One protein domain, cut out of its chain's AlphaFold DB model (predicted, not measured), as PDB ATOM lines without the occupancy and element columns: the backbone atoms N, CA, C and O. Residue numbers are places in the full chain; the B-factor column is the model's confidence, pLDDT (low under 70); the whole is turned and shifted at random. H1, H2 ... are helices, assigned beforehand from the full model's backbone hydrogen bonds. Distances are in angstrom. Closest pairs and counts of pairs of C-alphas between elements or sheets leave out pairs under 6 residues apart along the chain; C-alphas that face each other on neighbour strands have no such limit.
ATOM      1  N   VAL A  58      90.280  18.316  82.033       93.62
ATOM      2  CA  VAL A  58      91.320  17.892  81.081       93.62
ATOM      3  C   VAL A  58      92.341  19.012  80.863       93.62
ATOM      4  O   VAL A  58      93.549  18.774  80.931       93.62
ATOM      5  N   LEU A  59      91.877  20.249  80.659       94.75
ATOM      6  CA  LEU A  59      92.759  21.408  80.488       94.75
ATOM      7  C   LEU A  59      93.605  21.675  81.737       94.75
ATOM      8  O   LEU A  59      94.815  21.880  81.621       94.75
ATOM      9  N   ALA A  60      92.999  21.625  82.924       91.19
ATOM     10  CA  ALA A  60      93.697  21.782  84.192       91.19
ATOM     11  C   ALA A  60      94.796  20.727  84.347       91.19
ATOM     12  O   ALA A  60      95.916  21.073  84.706       91.19
ATOM     13  N   THR A  61      94.526  19.473  83.976       94.56
ATOM     14  CA  THR A  61      95.520  18.391  84.028       94.56
ATOM     15  C   THR A  61      96.740  18.694  83.154       94.56
ATOM     16  O   THR A  61      97.878  18.591  83.617       94.56
ATOM     17  N   VAL A  62      96.532  19.129  81.907       97.19
ATOM     18  CA  VAL A  62      97.631  19.473  80.985       97.19
ATOM     19  C   VAL A  62      98.442  20.663  81.503       97.19
ATOM     20  O   VAL A  62      99.676  20.631  81.493       97.19
ATOM     21  N   VAL A  63      97.766  21.700  82.001       95.25
ATOM     22  CA  VAL A  63      98.422  22.884  82.573       95.25
ATOM     23  C   VAL A  63      99.200  22.521  83.839       95.25
ATOM     24  O   VAL A  63     100.337  22.964  84.001       95.25
ATOM     25  N   SER A  64      98.648  21.670  84.706       92.44
ATOM     26  CA  SER A  64      99.333  21.171  85.899       92.44
ATOM     27  C   SER A  64     100.590  20.382  85.546       92.44
ATOM     28  O   SER A  64     101.627  20.604  86.170       92.44
ATOM     29  N   MET A  65     100.549  19.522  84.523       96.75
ATOM     30  CA  MET A  65     101.745  18.817  84.047       96.75
ATOM     31  C   MET A  65     102.831  19.795  83.582       96.75
ATOM     32  O   MET A  65     103.984  19.678  84.001       96.75
ATOM     33  N   ALA A  66     102.475  20.788  82.763       95.50
ATOM     34  CA  ALA A  66     103.425  21.788  82.278       95.50
ATOM     35  C   ALA A  66     104.012  22.635  83.423       95.50
ATOM     36  O   ALA A  66     105.228  22.825  83.504       95.50
ATOM     37  N   GLY A  67     103.160  23.095  84.343       92.88
ATOM     38  CA  GLY A  67     103.571  23.849  85.526       92.88
ATOM     39  C   GLY A  67     104.496  23.043  86.436       92.88
ATOM     40  O   GLY A  67     105.508  23.562  86.902       92.88
ATOM     41  N   PHE A  68     104.216  21.752  86.631       91.12
ATOM     42  CA  PHE A  68     105.064  20.871  87.430       91.12
ATOM     43  C   PHE A  68     106.467  20.716  86.832       91.12
ATOM     44  O   PHE A  68     107.462  20.814  87.555       91.12
ATOM     45  N   VAL A  69     106.566  20.532  85.510       96.00
ATOM     46  CA  VAL A  69     107.861  20.472  84.810       96.00
ATOM     47  C   VAL A  69     108.624  21.788  84.973       96.00
ATOM     48  O   VAL A  69     109.814  21.772  85.287       96.00
ATOM     49  N   TRP A  70     107.943  22.925  84.829       93.75
ATOM     50  CA  TRP A  70     108.554  24.247  84.978       93.75
ATOM     51  C   TRP A  70     109.099  24.500  86.393       93.75
ATOM     52  O   TRP A  70     110.237  24.952  86.564       93.75
ATOM     53  N   VAL A  71     108.307  24.190  87.424       90.81
ATOM     54  CA  VAL A  71     108.715  24.343  88.830       90.81
ATOM     55  C   VAL A  71     109.883  23.413  89.151       90.81
ATOM     56  O   VAL A  71     110.865  23.851  89.752       90.81
ATOM     57  N   SER A  72     109.821  22.160  88.691       91.94
ATOM     58  CA  SER A  72     110.900  21.182  88.865       91.94
ATOM     59  C   SER A  72     112.204  21.669  88.237       91.94
ATOM     60  O   SER A  72     113.248  21.639  88.887       91.94
ATOM     61  N   TRP A  73     112.146  22.182  87.003       94.69
ATOM     62  CA  TRP A  73     113.303  22.788  86.348       94.69
ATOM     63  C   TRP A  73     113.876  23.921  87.199       94.69
ATOM     64  O   TRP A  73     115.067  23.919  87.511       94.69
ATOM     65  N   THR A  74     113.038  24.879  87.599       92.12
ATOM     66  CA  THR A  74     113.465  26.066  88.358       92.12
ATOM     67  C   THR A  74     114.154  25.676  89.668       92.12
ATOM     68  O   THR A  74     115.227  26.198  89.985       92.12
ATOM     69  N   GLY A  75     113.587  24.712  90.397       91.12
ATOM     70  CA  GLY A  75     114.180  24.174  91.620       91.12
ATOM     71  C   GLY A  75     115.539  23.517  91.373       91.12
ATOM     72  O   GLY A  75     116.496  23.795  92.096       91.12
ATOM     73  N   LEU A  76     115.665  22.705  90.318       91.81
ATOM     74  CA  LEU A  76     116.930  22.056  89.955       91.81
ATOM     75  C   LEU A  76     118.013  23.062  89.554       91.81
ATOM     76  O   LEU A  76     119.162  22.912  89.972       91.81
ATOM     77  N   THR A  77     117.672  24.095  88.781       93.88
ATOM     78  CA  THR A  77     118.620  25.159  88.419       93.88
ATOM     79  C   THR A  77     119.131  25.875  89.666       93.88
ATOM     80  O   THR A  77     120.343  25.970  89.853       93.88
ATOM     81  N   LYS A  78     118.231  26.293  90.564       91.00
ATOM     82  CA  LYS A  78     118.597  26.991  91.805       91.00
ATOM     83  C   LYS A  78     119.419  26.117  92.750       91.00
ATOM     84  O   LYS A  78     120.415  26.573  93.307       91.00
ATOM     85  N   PHE A  79     119.071  24.838  92.865       90.06
ATOM     86  CA  PHE A  79     119.865  23.869  93.617       90.06
ATOM     87  C   PHE A  79     121.283  23.721  93.048       90.06
ATOM     88  O   PHE A  79     122.262  23.682  93.795       90.06
ATOM     89  N   ASN A  80     121.420  23.664  91.722       92.06
ATOM     90  CA  ASN A  80     122.722  23.532  91.077       92.06
ATOM     91  C   ASN A  80     123.577  24.807  91.220       92.06
ATOM     92  O   ASN A  80     124.789  24.713  91.409       92.06
ATOM     93  N   GLU A  81     122.958  25.990  91.189       93.12
ATOM     94  CA  GLU A  81     123.620  27.270  91.486       93.12
ATOM     95  C   GLU A  81     124.142  27.316  92.930       93.12
ATOM     96  O   GLU A  81     125.305  27.670  93.145       93.12
ATOM     97  N   ALA A  82     123.336  26.883  93.905       92.12
ATOM     98  CA  ALA A  82     123.744  26.842  95.310       92.12
ATOM     99  C   ALA A  82     124.911  25.875  95.548       92.12
ATOM    100  O   ALA A  82     125.869  26.195  96.253       92.12
ATOM    101  N   ARG A  83     124.902  24.718  94.874       91.31
ATOM    102  CA  ARG A  83     126.024  23.764  94.909       91.31
ATOM    103  C   ARG A  83     127.323  24.321  94.338       91.31
ATOM    104  O   ARG A  83     128.393  23.903  94.764       91.31
ATOM    105  N   GLN A  84     127.238  25.229  93.373       93.31
ATOM    106  CA  GLN A  84     128.398  25.879  92.764       93.31
ATOM    107  C   GLN A  84     128.847  27.133  93.532       93.31
ATOM    108  O   GLN A  84     129.751  27.826  93.071       93.31
ATOM    109  N   GLY A  85     128.212  27.453  94.668       89.50
ATOM    110  CA  GLY A  85     128.478  28.672  95.437       89.50
ATOM    111  C   GLY A  85     128.020  29.956  94.740       89.50
ATOM    112  O   GLY A  85     128.440  31.041  95.126       89.50
ATOM    113  N   LYS A  86     127.185  29.843  93.698       87.44
ATOM    114  CA  LYS A  86     126.642  30.977  92.932       87.44
ATOM    115  C   LYS A  86     125.309  31.490  93.482       87.44
ATOM    116  O   LYS A  86     124.850  32.536  93.038       87.44
ATOM    117  N   ALA A  87     124.699  30.757  94.409       86.88
ATOM    118  CA  ALA A  87     123.476  31.126  95.112       86.88
ATOM    119  C   ALA A  87     123.559  30.687  96.578       86.88
ATOM    120  O   ALA A  87     124.314  29.770  96.921       86.88
ATOM    121  N   GLU A  88     122.782  31.327  97.446       91.69
ATOM    122  CA  GLU A  88     122.721  30.952  98.855       91.69
ATOM    123  C   GLU A  88     121.769  29.764  99.052       91.69
ATOM    124  O   GLU A  88     120.681  29.703  98.479       91.69
ATOM    125  N   TRP A  89     122.140  28.813  99.909       89.19
ATOM    126  CA  TRP A  89     121.259  27.695 100.270       89.19
ATOM    127  C   TRP A  89     119.939  28.165 100.898       89.19
ATOM    128  O   TRP A  89     118.913  27.499 100.747       89.19
ATOM    129  N   GLY A  90     119.955  29.338 101.542       90.69
ATOM    130  CA  GLY A  90     118.759  30.014 102.036       90.69
ATOM    131  C   GLY A  90     117.762  30.358 100.927       90.69
ATOM    132  O   GLY A  90     116.563  30.180 101.123       90.69
ATOM    133  N   GLU A  91     118.225  30.753  99.739       88.75
ATOM    134  CA  GLU A  91     117.349  31.073  98.603       88.75
ATOM    135  C   GLU A  91     116.659  29.824  98.043       88.75
ATOM    136  O   GLU A  91     115.471  29.855  97.720       88.75
ATOM    137  N   VAL A  92     117.376  28.697  97.980       90.31
ATOM    138  CA  VAL A  92     116.805  27.405  97.563       90.31
ATOM    139  C   VAL A  92     115.748  26.936  98.566       90.31
ATOM    140  O   VAL A  92     114.666  26.496  98.171       90.31
ATOM    141  N   GLY A  93     116.039  27.065  99.865       89.44
ATOM    142  CA  GLY A  93     115.098  26.735 100.934       89.44
ATOM    143  C   GLY A  93     113.850  27.619 100.913       89.44
ATOM    144  O   GLY A  93     112.734  27.109 101.017       89.44
ATOM    145  N   LEU A  94     114.021  28.927 100.708       93.56
ATOM    146  CA  LEU A  94     112.914  29.877 100.609       93.56
ATOM    147  C   LEU A  94     112.012  29.567  99.413       93.56
ATOM    148  O   LEU A  94     110.792  29.572  99.563       93.56
ATOM    149  N   LEU A  95     112.593  29.247  98.252       91.75
ATOM    150  CA  LEU A  95     111.832  28.848  97.066       91.75
ATOM    151  C   LEU A  95     110.991  27.592  97.332       91.75
ATOM    152  O   LEU A  95     109.818  27.547  96.957       91.75
ATOM    153  N   GLY A  96     111.557  26.602  98.027       90.75
ATOM    154  CA  GLY A  96     110.833  25.395  98.425       90.75
ATOM    155  C   GLY A  96     109.660  25.684  99.366       90.75
ATOM    156  O   GLY A  96     108.545  25.222  99.123       90.75
ATOM    157  N   ILE A  97     109.884  26.482 100.415       94.12
ATOM    158  CA  ILE A  97     108.847  26.819 101.404       94.12
ATOM    159  C   ILE A  97     107.747  27.678 100.775       94.12
ATOM    160  O   ILE A  97     106.569  27.370 100.943       94.12
ATOM    161  N   ALA A  98     108.110  28.725 100.033       93.56
ATOM    162  CA  ALA A  98     107.145  29.602  99.375       93.56
ATOM    163  C   ALA A  98     106.265  28.819  98.389       93.56
ATOM    164  O   ALA A  98     105.043  28.973  98.403       93.56
ATOM    165  N   GLY A  99     106.868  27.924  97.595       90.12
ATOM    166  CA  GLY A  99     106.132  27.026  96.707       90.12
ATOM    167  C   GLY A  99     105.188  26.089  97.466       90.12
ATOM    168  O   GLY A  99     104.021  25.969  97.104       90.12
ATOM    169  N   GLY A 100     105.658  25.471  98.553       92.81
ATOM    170  CA  GLY A 100     104.849  24.568  99.375       92.81
ATOM    171  C   GLY A 100     103.653  25.256 100.039       92.81
ATOM    172  O   GLY A 100     102.533  24.758  99.958       92.81
ATOM    173  N   VAL A 101     103.864  26.425 100.652       96.38
ATOM    174  CA  VAL A 101     102.787  27.203 101.287       96.38
ATOM    175  C   VAL A 101     101.754  27.649 100.255       96.38
ATOM    176  O   VAL A 101     100.555  27.522 100.501       96.38
ATOM    177  N   LEU A 102     102.197  28.114  99.084       94.06
ATOM    178  CA  LEU A 102     101.290  28.508  98.009       94.06
ATOM    179  C   LEU A 102     100.410  27.335  97.549       94.06
ATOM    180  O   LEU A 102      99.200  27.501  97.407       94.06
ATOM    181  N   LEU A 103     100.991  26.143  97.375       91.88
ATOM    182  CA  LEU A 103     100.235  24.942  97.008       91.88
ATOM    183  C   LEU A 103      99.199  24.558  98.071       91.88
ATOM    184  O   LEU A 103      98.073  24.218  97.716       91.88
ATOM    185  N   LEU A 104      99.542  24.654  99.360       95.88
ATOM    186  CA  LEU A 104      98.602  24.381 100.453       95.88
ATOM    187  C   LEU A 104      97.401  25.332 100.430       95.88
ATOM    188  O   LEU A 104      96.264  24.888 100.577       95.88
ATOM    189  N   VAL A 105      97.644  26.629 100.216       97.19
ATOM    190  CA  VAL A 105      96.573  27.633 100.133       97.19
ATOM    191  C   VAL A 105      95.669  27.366  98.930       97.19
ATOM    192  O   VAL A 105      94.449  27.378  99.073       97.19
ATOM    193  N   ILE A 106      96.245  27.076  97.758       94.31
ATOM    194  CA  ILE A 106      95.468  26.767  96.549       94.31
ATOM    195  C   ILE A 106      94.627  25.503  96.753       94.31
ATOM    196  O   ILE A 106      93.438  25.517  96.446       94.31
ATOM    197  N   ALA A 107      95.212  24.435  97.302       93.50
ATOM    198  CA  ALA A 107      94.490  23.195  97.574       93.50
ATOM    199  C   ALA A 107      93.316  23.429  98.535       93.50
ATOM    200  O   ALA A 107      92.209  22.972  98.271       93.50
ATOM    201  N   PHE A 108      93.524  24.199  99.607       95.19
ATOM    202  CA  PHE A 108      92.455  24.558 100.538       95.19
ATOM    203  C   PHE A 108      91.307  25.308  99.846       95.19
ATOM    204  O   PHE A 108      90.143  24.938 100.001       95.19
ATOM    205  N   LEU A 109      91.628  26.335  99.052       94.62
ATOM    206  CA  LEU A 109      90.621  27.115  98.328       94.62
ATOM    207  C   LEU A 109      89.866  26.268  97.299       94.62
ATOM    208  O   LEU A 109      88.659  26.435  97.146       94.62
ATOM    209  N   LEU A 110      90.553  25.343  96.627       90.31
ATOM    210  CA  LEU A 110      89.937  24.432  95.669       90.31
ATOM    211  C   LEU A 110      88.945  23.488  96.357       90.31
ATOM    212  O   LEU A 110      87.822  23.350  95.880       90.31
ATOM    213  N   GLN A 111      89.301  22.917  97.513       92.31
ATOM    214  CA  GLN A 111      88.360  22.105  98.293       92.31
ATOM    215  C   GLN A 111      87.133  22.916  98.727       92.31
ATOM    216  O   GLN A 111      86.011  22.419  98.654       92.31
ATOM    217  N   GLN A 112      87.328  24.174  99.131       93.88
ATOM    218  CA  GLN A 112      86.220  25.048  99.505       93.88
ATOM    219  C   GLN A 112      85.322  25.397  98.308       93.88
ATOM    220  O   GLN A 112      84.104  25.452  98.459       93.88
ATOM    221  N   ALA A 113      85.903  25.609  97.124       87.50
ATOM    222  CA  ALA A 113      85.159  25.885  95.899       87.50
ATOM    223  C   ALA A 113      84.345  24.670  95.438       87.50
ATOM    224  O   ALA A 113      83.166  24.812  95.126       87.50
ATOM    225  N   LEU A 114      84.938  23.471  95.458       85.00
ATOM    226  CA  LEU A 114      84.231  22.229  95.132       85.00
ATOM    227  C   LEU A 114      83.055  21.978  96.079       85.00
ATOM    228  O   LEU A 114      82.007  21.541  95.626       85.00
ATOM    229  N   ALA A 115      83.193  22.309  97.364       86.94
ATOM    230  CA  ALA A 115      82.096  22.184  98.322       86.94
ATOM    231  C   ALA A 115      80.921  23.141  98.038       86.94
ATOM    232  O   ALA A 115      79.805  22.862  98.456       86.94
ATOM    233  N   ILE A 116      81.170  24.272  97.365       84.00
ATOM    234  CA  ILE A 116      80.138  25.252  96.987       84.00
ATOM    235  C   ILE A 116      79.493  24.893  95.642       84.00
ATOM    236  O   ILE A 116      78.311  25.150  95.456       84.00
ATOM    237  N   ILE A 117      80.274  24.360  94.696       73.12
ATOM    238  CA  ILE A 117      79.821  24.069  93.325       73.12
ATOM    239  C   ILE A 117      79.198  22.671  93.213       73.12
ATOM    240  O   ILE A 117      78.245  22.491  92.470       73.12
ATOM    241  N   GLY A 118      79.757  21.678  93.907       62.09
ATOM    242  CA  GLY A 118      79.308  20.282  93.853       62.09
ATOM    243  C   GLY A 118      78.370  19.867  94.990       62.09
ATOM    244  O   GLY A 118      78.130  18.670  95.142       62.09
ATOM    245  N   GLY A 119      77.922  20.817  95.817       49.62
ATOM    246  CA  GLY A 119      77.022  20.607  96.955       49.62
ATOM    247  C   GLY A 119      75.646  21.216  96.739       49.62
ATOM    248  O   GLY A 119      75.554  22.202  95.978       49.62
TER     249      GLY A 119
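Overview. This is residues 58 to 119 of the 119 residues of the protein "TIGR03745 family integrating conjugative element membrane protein" of Aquisalimonas sp. 2447 (UniProt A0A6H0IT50). Two long helices, H1 and H2, form a helical hairpin: the second folds back along the first, and the two spread slowly apart from the turn toward their far ends. It is a narrow V, joined at the turn. The printed part has 62 residues with two named helices, H1 then H2, and no named strand; the class is all helix. It is only just loose, close to extended, with a radius of gyration of the C-alphas of 15.6 A and spans of 52 by 22 by 7 A.

Along the chain. H1 is residues 58 to 83, 37.8 A long, beginning at C-alpha 58 (91.320, 17.892, 81.081). H2 is residues 89 to 117, 42.2 A long, ending at C-alpha 117 (79.821, 24.069, 93.325).

Arrangement. H1 touches H2 with residues 75 to 82 alone, and H2 touches H1 with residues 89 to 96 alone. Their closest C-alphas, of Ala 82 and Trp 89, are 5.6 A apart. They run opposite ways at a shallow tilt of 16 degrees. In H1 and H2 every O i to N i+4 pair is within hydrogen-bond range.

Size, cuts and confidence. The C-alphas farthest apart, of Gly 85 and Gly 119, are 52.1 A apart. The link is tight, and the printed part has no cut. Residues 58 to 70 and 100 to 119 stand free. Residues 118 to 119 have pLDDT under 70.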